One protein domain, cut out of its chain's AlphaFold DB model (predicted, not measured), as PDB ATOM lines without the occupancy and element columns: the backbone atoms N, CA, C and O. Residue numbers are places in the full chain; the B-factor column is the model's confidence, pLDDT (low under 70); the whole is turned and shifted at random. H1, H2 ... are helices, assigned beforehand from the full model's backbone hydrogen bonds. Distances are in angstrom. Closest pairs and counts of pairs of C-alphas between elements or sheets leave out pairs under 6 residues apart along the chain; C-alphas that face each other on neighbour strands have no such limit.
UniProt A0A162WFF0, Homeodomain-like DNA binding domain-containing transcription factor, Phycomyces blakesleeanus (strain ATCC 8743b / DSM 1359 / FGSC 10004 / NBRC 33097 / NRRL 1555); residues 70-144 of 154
ATOM      1  N   PRO A  70      61.529  20.336   3.460       86.75
ATOM      2  CA  PRO A  70      62.007  20.121   2.105       86.75
ATOM      3  C   PRO A  70      63.477  20.535   1.981       86.75
ATOM      4  O   PRO A  70      63.918  21.565   2.501       86.75
ATOM      5  N   SER A  71      64.245  19.705   1.280       88.00
ATOM      6  CA  SER A  71      65.640  19.985   0.950       88.00
ATOM      7  C   SER A  71      65.742  21.242   0.085       88.00
ATOM      8  O   SER A  71      64.964  21.417  -0.848       88.00
ATOM      9  N   LYS A  72      66.762  22.078   0.328       89.88
ATOM     10  CA  LYS A  72      67.066  23.236  -0.537       89.88
ATOM     11  C   LYS A  72      67.376  22.824  -1.982       89.88
ATOM     12  O   LYS A  72      67.045  23.545  -2.918       89.88
ATOM     13  N   LEU A  73      68.021  21.670  -2.151       91.75
ATOM     14  CA  LEU A  73      68.352  21.095  -3.453       91.75
ATOM     15  C   LEU A  73      67.209  20.206  -3.937       91.75
ATOM     16  O   LEU A  73      66.809  19.271  -3.229       91.75
ATOM     17  N   THR A  74      66.728  20.480  -5.147       92.69
ATOM     18  CA  THR A  74      65.712  19.676  -5.838       92.69
ATOM     19  C   THR A  74      66.333  18.418  -6.448       92.69
ATOM     20  O   THR A  74      67.554  18.272  -6.495       92.69
ATOM     21  N   ALA A  75      65.504  17.491  -6.932       92.25
ATOM     22  CA  ALA A  75      65.990  16.299  -7.634       92.25
ATOM     23  C   ALA A  75      66.832  16.654  -8.876       92.25
ATOM     24  O   ALA A  75      67.835  15.995  -9.148       92.25
ATOM     25  N   ARG A  76      66.470  17.732  -9.584       92.88
ATOM     26  CA  ARG A  76      67.216  18.235 -10.743       92.88
ATOM     27  C   ARG A  76      68.596  18.754 -10.346       92.88
ATOM     28  O   ARG A  76      69.587  18.337 -10.937       92.88
ATOM     29  N   ASP A  77      68.669  19.581  -9.304       92.25
ATOM     30  CA  ASP A  77      69.946  20.125  -8.817       92.25
ATOM     31  C   ASP A  77      70.898  18.999  -8.390       92.25
ATOM     32  O   ASP A  77      72.081  19.009  -8.716       92.25
ATOM     33  N   LYS A  78      70.357  17.980  -7.712       92.56
ATOM     34  CA  LYS A  78      71.099  16.779  -7.309       92.56
ATOM     35  C   LYS A  78      71.665  16.017  -8.508       92.56
ATOM     36  O   LYS A  78      72.797  15.551  -8.449       92.56
ATOM     37  N   ARG A  79      70.899  15.901  -9.595       92.19
ATOM     38  CA  ARG A  79      71.349  15.242 -10.827       92.19
ATOM     39  C   ARG A  79      72.477  16.015 -11.502       92.19
ATOM     40  O   ARG A  79      73.448  15.398 -11.923       92.19
ATOM     41  N   HIS A  80      72.361  17.339 -11.584       90.94
ATOM     42  CA  HIS A  80      73.430  18.171 -12.134       90.94
ATOM     43  C   HIS A  80      74.698  18.075 -11.291       90.94
ATOM     44  O   HIS A  80      75.754  17.839 -11.856       90.94
ATOM     45  N   LEU A  81      74.579  18.126  -9.961       91.12
ATOM     46  CA  LEU A  81      75.716  17.933  -9.060       91.12
ATOM     47  C   LEU A  81      76.414  16.582  -9.287       91.12
ATOM     48  O   LEU A  81      77.637  16.522  -9.338       91.12
ATOM     49  N   PHE A  82      75.643  15.503  -9.449       91.00
ATOM     50  CA  PHE A  82      76.192  14.178  -9.742       91.00
ATOM     51  C   PHE A  82      76.940  14.142 -11.083       91.00
ATOM     52  O   PHE A  82      78.021  13.566 -11.172       91.00
ATOM     53  N   LEU A  83      76.362  14.739 -12.128       90.56
ATOM     54  CA  LEU A  83      76.984  14.786 -13.449       90.56
ATOM     55  C   LEU A  83      78.253  15.636 -13.431       90.56
ATOM     56  O   LEU A  83      79.275  15.164 -13.910       90.56
ATOM     57  N   ASP A  84      78.198  16.831 -12.846       88.19
ATOM     58  CA  ASP A  84      79.342  17.739 -12.734       88.19
ATOM     59  C   ASP A  84      80.515  17.037 -12.026       88.19
ATOM     60  O   ASP A  84      81.614  16.987 -12.572       88.19
ATOM     61  N   PHE A  85      80.254  16.365 -10.897       87.19
ATOM     62  CA  PHE A  85      81.266  15.576 -10.184       87.19
ATOM     63  C   PHE A  85      81.804  14.393 -11.003       87.19
ATOM     64  O   PHE A  85      82.971  14.026 -10.890       87.19
ATOM     65  N   LYS A  86      80.959  13.748 -11.816       86.00
ATOM     66  CA  LYS A  86      81.380  12.621 -12.660       86.00
ATOM     67  C   LYS A  86      82.276  13.074 -13.813       86.00
ATOM     68  O   LYS A  86      83.183  12.334 -14.186       86.00
ATOM     69  N   TRP A  87      81.996  14.240 -14.388       87.06
ATOM     70  CA  TRP A  87      82.807  14.826 -15.453       87.06
ATOM     71  C   TRP A  87      84.139  15.352 -14.924       87.06
ATOM     72  O   TRP A  87      85.164  15.143 -15.565       87.06
ATOM     73  N   ASP A  88      84.130  15.974 -13.746       84.88
ATOM     74  CA  ASP A  88      85.327  16.490 -13.093       84.88
ATOM     75  C   ASP A  88      85.320  16.150 -11.595       84.88
ATOM     76  O   ASP A  88      84.767  16.855 -10.748       84.88
ATOM     77  N   CYS A  89      85.956  15.027 -11.264       79.50
ATOM     78  CA  CYS A  89      86.030  14.514  -9.896       79.50
ATOM     79  C   CYS A  89      87.052  15.245  -9.008       79.50
ATOM     80  O   CYS A  89      87.153  14.934  -7.818       79.50
ATOM     81  N   HIS A  90      87.802  16.205  -9.562       79.69
ATOM     82  CA  HIS A  90      88.795  16.995  -8.834       79.69
ATOM     83  C   HIS A  90      88.255  18.352  -8.359       79.69
ATOM     84  O   HIS A  90      88.968  19.064  -7.650       79.69
ATOM     85  N   GLN A  91      87.004  18.695  -8.693       82.44
ATOM     86  CA  GLN A  91      86.404  19.974  -8.311       82.44
ATOM     87  C   GLN A  91      86.345  20.175  -6.802       82.44
ATOM     88  O   GLN A  91      85.975  19.284  -6.025       82.44
ATOM     89  N   ASN A  92      86.635  21.404  -6.383       87.75
ATOM     90  CA  ASN A  92      86.499  21.790  -4.992       87.75
ATOM     91  C   ASN A  92      85.010  21.937  -4.618       87.75
ATOM     92  O   ASN A  92      84.180  22.417  -5.391       87.75
ATOM     93  N   LEU A  93      84.658  21.596  -3.376       89.75
ATOM     94  CA  LEU A  93      83.302  21.763  -2.840       89.75
ATOM     95  C   LEU A  93      82.809  23.219  -2.896       89.75
ATOM     96  O   LEU A  93      81.602  23.448  -2.985       89.75
ATOM     97  N   VAL A  94      83.720  24.195  -2.795       91.31
ATOM     98  CA  VAL A  94      83.388  25.627  -2.905       91.31
ATOM     99  C   VAL A  94      82.979  25.972  -4.335       91.31
ATOM    100  O   VAL A  94      81.914  26.547  -4.539       91.31
ATOM    101  N   GLU A  95      83.758  25.527  -5.318       90.62
ATOM    102  CA  GLU A  95      83.474  25.741  -6.740       90.62
ATOM    103  C   GLU A  95      82.150  25.088  -7.136       90.62
ATOM    104  O   GLU A  95      81.319  25.719  -7.787       90.62
ATOM    105  N   MET A  96      81.885  23.871  -6.651       90.31
ATOM    106  CA  MET A  96      80.593  23.216  -6.868       90.31
ATOM    107  C   MET A  96      79.423  24.000  -6.254       90.31
ATOM    108  O   MET A  96      78.329  24.024  -6.823       90.31
ATOM    109  N   ALA A  97      79.624  24.682  -5.122       92.38
ATOM    110  CA  ALA A  97      78.598  25.553  -4.548       92.38
ATOM    111  C   ALA A  97      78.325  26.775  -5.415       92.38
ATOM    112  O   ALA A  97      77.161  27.132  -5.620       92.38
ATOM    113  N   ASP A  98      79.378  27.374  -5.956       92.44
ATOM    114  CA  ASP A  98      79.261  28.512  -6.856       92.44
ATOM    115  C   ASP A  98      78.627  28.113  -8.193       92.44
ATOM    116  O   ASP A  98      77.808  28.862  -8.727       92.44
ATOM    117  N   LEU A  99      78.904  26.909  -8.702       90.31
ATOM    118  CA  LEU A  99      78.233  26.358  -9.884       90.31
ATOM    119  C   LEU A  99      76.733  26.171  -9.650       90.31
ATOM    120  O   LEU A  99      75.933  26.584 -10.488       90.31
ATOM    121  N   ILE A 100      76.328  25.612  -8.504       91.31
ATOM    122  CA  ILE A 100      74.903  25.496  -8.149       91.31
ATOM    123  C   ILE A 100      74.268  26.882  -8.024       91.31
ATOM    124  O   ILE A 100      73.150  27.091  -8.497       91.31
ATOM    125  N   LYS A 101      74.975  27.841  -7.421       92.69
ATOM    126  CA  LYS A 101      74.500  29.221  -7.314       92.69
ATOM    127  C   LYS A 101      74.292  29.848  -8.697       92.69
ATOM    128  O   LYS A 101      73.290  30.524  -8.881       92.69
ATOM    129  N   LYS A 102      75.184  29.601  -9.660       90.62
ATOM    130  CA  LYS A 102      75.064  30.099 -11.042       90.62
ATOM    131  C   LYS A 102      73.961  29.393 -11.839       90.62
ATOM    132  O   LYS A 102      73.219  30.054 -12.547       90.62
ATOM    133  N   LYS A 103      73.846  28.063 -11.735       87.75
ATOM    134  CA  LYS A 103      72.902  27.253 -12.535       87.75
ATOM    135  C   LYS A 103      71.468  27.279 -12.004       87.75
ATOM    136  O   LYS A 103      70.530  27.171 -12.784       87.75
ATOM    137  N   ALA A 104      71.303  27.328 -10.684       86.31
ATOM    138  CA  ALA A 104      70.017  27.145 -10.013       86.31
ATOM    139  C   ALA A 104      69.638  28.314  -9.090       86.31
ATOM    140  O   ALA A 104      68.663  28.187  -8.352       86.31
ATOM    141  N   GLU A 105      70.429  29.398  -9.066       90.44
ATOM    142  CA  GLU A 105      70.210  30.610  -8.251       90.44
ATOM    143  C   GLU A 105      70.045  30.342  -6.744       90.44
ATOM    144  O   GLU A 105      69.501  31.137  -5.977       90.44
ATOM    145  N   LYS A 106      70.559  29.202  -6.273       89.56
ATOM    146  CA  LYS A 106      70.433  28.760  -4.882       89.56
ATOM    147  C   LYS A 106      71.745  28.912  -4.141       89.56
ATOM    148  O   LYS A 106      72.753  28.303  -4.489       89.56
ATOM    149  N   LYS A 107      71.710  29.643  -3.026       92.81
ATOM    150  CA  LYS A 107      72.841  29.717  -2.094       92.81
ATOM    151  C   LYS A 107      72.889  28.465  -1.217       92.81
ATOM    152  O   LYS A 107      72.063  28.280  -0.314       92.81
ATOM    153  N   VAL A 108      73.881  27.618  -1.468       93.50
ATOM    154  CA  VAL A 108      74.097  26.351  -0.761       93.50
ATOM    155  C   VAL A 108      75.444  26.384  -0.042       93.50
ATOM    156  O   VAL A 108      76.398  26.987  -0.516       93.50
ATOM    157  N   SER A 109      75.517  25.780   1.147       93.50
ATOM    158  CA  SER A 109      76.770  25.713   1.906       93.50
ATOM    159  C   SER A 109      77.637  24.537   1.446       93.50
ATOM    160  O   SER A 109      77.101  23.494   1.062       93.50
ATOM    161  N   LYS A 110      78.963  24.645   1.611       92.62
ATOM    162  CA  LYS A 110      79.904  23.531   1.374       92.62
ATOM    163  C   LYS A 110      79.496  22.243   2.101       92.62
ATOM    164  O   LYS A 110      79.583  21.150   1.552       92.62
ATOM    165  N   LYS A 111      78.977  22.377   3.328       93.06
ATOM    166  CA  LYS A 111      78.531  21.249   4.159       93.06
ATOM    167  C   LYS A 111      77.332  20.540   3.538       93.06
ATOM    168  O   LYS A 111      77.274  19.317   3.563       93.06
ATOM    169  N   THR A 112      76.399  21.299   2.966       93.31
ATOM    170  CA  THR A 112      75.221  20.744   2.293       93.31
ATOM    171  C   THR A 112      75.618  19.946   1.054       93.31
ATOM    172  O   THR A 112      75.087  18.860   0.852       93.31
ATOM    173  N   ILE A 113      76.572  20.440   0.262       92.62
ATOM    174  CA  ILE A 113      77.086  19.714  -0.910       92.62
ATOM    175  C   ILE A 113      77.780  18.434  -0.475       92.62
ATOM    176  O   ILE A 113      77.426  17.369  -0.969       92.62
ATOM    177  N   ASN A 114      78.667  18.511   0.520       91.25
ATOM    178  CA  ASN A 114      79.352  17.328   1.029       91.25
ATOM    179  C   ASN A 114      78.364  16.260   1.529       91.25
ATOM    180  O   ASN A 114      78.434  15.101   1.134       91.25
ATOM    181  N   GLN A 115      77.374  16.655   2.339       91.94
ATOM    182  CA  GLN A 115      76.314  15.747   2.795       91.94
ATOM    183  C   GLN A 115      75.551  15.110   1.629       91.94
ATOM    184  O   GLN A 115      75.173  13.943   1.715       91.94
ATOM    185  N   MET A 116      75.306  15.859   0.553       92.19
ATOM    186  CA  MET A 116      74.626  15.322  -0.621       92.19
ATOM    187  C   MET A 116      75.488  14.335  -1.407       92.19
ATOM    188  O   MET A 116      74.956  13.301  -1.802       92.19
ATOM    189  N   LEU A 117      76.782  14.604  -1.587       90.62
ATOM    190  CA  LEU A 117      77.711  13.668  -2.232       90.62
ATOM    191  C   LEU A 117      77.816  12.362  -1.439       90.62
ATOM    192  O   LEU A 117      77.648  11.285  -2.007       90.62
ATOM    193  N   HIS A 118      77.944  12.450  -0.111       90.31
ATOM    194  CA  HIS A 118      77.917  11.273   0.762       90.31
ATOM    195  C   HIS A 118      76.608  10.483   0.639       90.31
ATOM    196  O   HIS A 118      76.643   9.260   0.560       90.31
ATOM    197  N   LYS A 119      75.451  11.157   0.559       91.12
ATOM    198  CA  LYS A 119      74.160  10.485   0.310       91.12
ATOM    199  C   LYS A 119      74.096   9.785  -1.052       91.12
ATOM    200  O   LYS A 119      73.315   8.854  -1.204       91.12
ATOM    201  N   MET A 120      74.874  10.241  -2.033       90.25
ATOM    202  CA  MET A 120      75.012   9.614  -3.353       90.25
ATOM    203  C   MET A 120      76.117   8.547  -3.391       90.25
ATOM    204  O   MET A 120      76.421   8.042  -4.466       90.25
ATOM    205  N   ASN A 121      76.727   8.212  -2.246       88.00
ATOM    206  CA  ASN A 121      77.901   7.340  -2.138       88.00
ATOM    207  C   ASN A 121      79.113   7.825  -2.955       88.00
ATOM    208  O   ASN A 121      80.000   7.043  -3.291       88.00
ATOM    209  N   LEU A 122      79.171   9.124  -3.250       83.38
ATOM    210  CA  LEU A 122      80.323   9.771  -3.862       83.38
ATOM    211  C   LEU A 122      81.212  10.293  -2.741       83.38
ATOM    212  O   LEU A 122      81.001  11.377  -2.198       83.38
ATOM    213  N   VAL A 123      82.177   9.470  -2.350       74.50
ATOM    214  CA  VAL A 123      83.183   9.850  -1.361       74.50
ATOM    215  C   VAL A 123      84.383  10.417  -2.107       74.50
ATOM    216  O   VAL A 123      84.826   9.852  -3.106       74.50
ATOM    217  N   TYR A 124      84.913  11.538  -1.623       67.62
ATOM    218  CA  TYR A 124      86.213  12.014  -2.078       67.62
ATOM    219  C   TYR A 124      87.263  10.949  -1.726       67.62
ATOM    220  O   TYR A 124      87.433  10.577  -0.564       67.62
ATOM    221  N   CYS A 125      87.953  10.444  -2.744       64.62
ATOM    222  CA  CYS A 125      89.064   9.521  -2.586       64.62
ATOM    223  C   CYS A 125      90.315  10.207  -3.124       64.62
ATOM    224  O   CYS A 125      90.364  10.587  -4.291       64.62
ATOM    225  N   VAL A 126      91.346  10.352  -2.288       67.62
ATOM    226  CA  VAL A 126      92.663  10.772  -2.780       67.62
ATOM    227  C   VAL A 126      93.217   9.635  -3.623       67.62
ATOM    228  O   VAL A 126      93.555   8.572  -3.094       67.62
ATOM    229  N   ILE A 127      93.316   9.851  -4.933       70.00
ATOM    230  CA  ILE A 127      94.015   8.925  -5.818       70.00
ATOM    231  C   ILE A 127      95.488   8.955  -5.410       70.00
ATOM    232  O   ILE A 127      96.196   9.934  -5.638       70.00
ATOM    233  N   LYS A 128      95.956   7.885  -4.767       74.81
ATOM    234  CA  LYS A 128      97.379   7.723  -4.472       74.81
ATOM    235  C   LYS A 128      98.072   7.261  -5.745       74.81
ATOM    236  O   LYS A 128      97.868   6.128  -6.186       74.81
ATOM    237  N   SER A 129      98.892   8.134  -6.326       77.81
ATOM    238  CA  SER A 129      99.791   7.751  -7.411       77.81
ATOM    239  C   SER A 129     100.636   6.563  -6.961       77.81
ATOM    240  O   SER A 129     101.171   6.554  -5.851       77.81
ATOM    241  N   LYS A 130     100.747   5.540  -7.814       77.62
ATOM    242  CA  LYS A 130     101.669   4.429  -7.553       77.62
ATOM    243  C   LYS A 130     103.068   5.031  -7.365       77.62
ATOM    244  O   LYS A 130     103.452   5.858  -8.196       77.62
ATOM    245  N   PRO A 131     103.823   4.661  -6.312       83.69
ATOM    246  CA  PRO A 131     105.177   5.171  -6.152       83.69
ATOM    247  C   PRO A 131     105.988   4.814  -7.398       83.69
ATOM    248  O   PRO A 131     105.885   3.693  -7.911       83.69
ATOM    249  N   LEU A 132     106.769   5.773  -7.896       84.06
ATOM    250  CA  LEU A 132     107.654   5.526  -9.024       84.06
ATOM    251  C   LEU A 132     108.704   4.502  -8.579       84.06
ATOM    252  O   LEU A 132     109.509   4.764  -7.690       84.06
ATOM    253  N   LEU A 133     108.662   3.307  -9.164       89.06
ATOM    254  CA  LEU A 133     109.644   2.273  -8.865       89.06
ATOM    255  C   LEU A 133     110.983   2.673  -9.479       89.06
ATOM    256  O   LEU A 133     111.044   3.060 -10.647       89.06
ATOM    257  N   THR A 134     112.067   2.516  -8.722       92.75
ATOM    258  CA  THR A 134     113.409   2.635  -9.296       92.75
ATOM    259  C   THR A 134     113.633   1.535 -10.336       92.75
ATOM    260  O   THR A 134     113.013   0.465 -10.291       92.75
ATOM    261  N   LYS A 135     114.545   1.782 -11.285       95.06
ATOM    262  CA  LYS A 135     114.873   0.826 -12.358       95.06
ATOM    263  C   LYS A 135     115.246  -0.558 -11.801       95.06
ATOM    264  O   LYS A 135     114.809  -1.573 -12.338       95.06
ATOM    265  N   GLU A 136     115.962  -0.594 -10.678       94.44
ATOM    266  CA  GLU A 136     116.330  -1.823  -9.964       94.44
ATOM    267  C   GLU A 136     115.114  -2.613  -9.464       94.44
ATOM    268  O   GLU A 136     115.019  -3.823  -9.677       94.44
ATOM    269  N   TYR A 137     114.149  -1.940  -8.831       93.12
ATOM    270  CA  TYR A 137     112.931  -2.582  -8.334       93.12
ATOM    271  C   TYR A 137     112.053  -3.107  -9.473       93.12
ATOM    272  O   TYR A 137     111.460  -4.184  -9.353       93.12
ATOM    273  N   ILE A 138     111.998  -2.388 -10.599       94.12
ATOM    274  CA  ILE A 138     111.315  -2.854 -11.814       94.12
ATOM    275  C   ILE A 138     111.970  -4.145 -12.323       94.12
ATOM    276  O   ILE A 138     111.260  -5.108 -12.627       94.12
ATOM    277  N   ALA A 139     113.303  -4.197 -12.374       95.00
ATOM    278  CA  ALA A 139     114.046  -5.381 -12.801       95.00
ATOM    279  C   ALA A 139     113.809  -6.577 -11.864       95.00
ATOM    280  O   ALA A 139     113.464  -7.659 -12.344       95.00
ATOM    281  N   LYS A 140     113.885  -6.373 -10.539       95.00
ATOM    282  CA  LYS A 140     113.591  -7.411  -9.531       95.00
ATOM    283  C   LYS A 140     112.171  -7.967  -9.684       95.00
ATOM    284  O   LYS A 140     111.994  -9.184  -9.732       95.00
ATOM    285  N   ARG A 141     111.166  -7.096  -9.846       93.81
ATOM    286  CA  ARG A 141     109.770  -7.511 -10.086       93.81
ATOM    287  C   ARG A 141     109.610  -8.308 -11.380       93.81
ATOM    288  O   ARG A 141     108.932  -9.331 -11.374       93.81
ATOM    289  N   ARG A 142     110.238  -7.869 -12.477       94.00
ATOM    290  CA  ARG A 142     110.209  -8.595 -13.760       94.00
ATOM    291  C   ARG A 142     110.879  -9.965 -13.653       94.00
ATOM    292  O   ARG A 142     110.340 -10.932 -14.182       94.00
ATOM    293  N   ALA A 143     112.018 -10.054 -12.968       94.06
ATOM    294  CA  ALA A 143     112.725 -11.313 -12.748       94.06
ATOM    295  C   ALA A 143     111.885 -12.297 -11.921       94.06
ATOM    296  O   ALA A 143     111.752 -13.456 -12.304       94.06
ATOM    297  N   TRP A 144     111.264 -11.826 -10.836       93.38
ATOM    298  CA  TRP A 144     110.337 -12.624 -10.029       93.38
ATOM    299  C   TRP A 144     109.137 -13.116 -10.850       93.38
ATOM    300  O   TRP A 144     108.848 -14.310 -10.848       93.38
TER     301      TRP A 144
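AT A GLANCE: This is residues 70 to 144 of the 154 residues of the protein "Homeodomain-like DNA binding domain-containing transcription factor" of Phycomyces blakesleeanus (strain ATCC 8743b / DSM 1359 / FGSC 10004 / NBRC 33097 / NRRL 1555) (UniProt A0A162WFF0). H1, H2 and H3 make a small head, from which a long link leads off to H4, a lone helix far away at the other end; residues 127 to 132 and 134 to 140 stick out. The printed part has 75 residues with four named helices, H1 to H4 in order, no named strand, and is all helix. It is extended, radius of gyration of the C-alphas 19.0 A, spanning 61 by 20 by 19 A.

IN THESE COORDINATES: H1, residues 75 to 87, starts at C-alpha 75 (65.990, 16.299, -7.634) and is 18.6 A long. H2 is residues 93 to 104, 16.0 A; H3 is residues 110 to 119; H4 is residues 135 to 144, ending at C-alpha 144 (110.337, -12.624, -10.029).

HOW THE PARTS SIT: H1, with residues 77 to 81 alone, touches H2 at a steep tilt of 49 degrees, opposite ways; the closest C-alphas, Asp 77 and Ala 104, are 7.1 A apart. H2, with residues 93 to 97 alone, touches H3, about perpendicular at 90 degrees; the closest C-alphas, Leu 93 and Lys 110, are 5.7 A apart. H1 and H3 are close but not clearly touching, closest C-alphas Phe 82 and Leu 117 at 7.7 A. H4 is apart from H1, H2 and H3. In H1 to H4 every O i to N i+4 pair is within hydrogen-bond range.

THE WHOLE: The C-alphas farthest apart, Pro 70 and Ala 143, are 61.5 A apart. The printed part has no cut; the link H3 to H4, 15 residues, is long. The model's pLDDT is under 70 at residues 124 to 126.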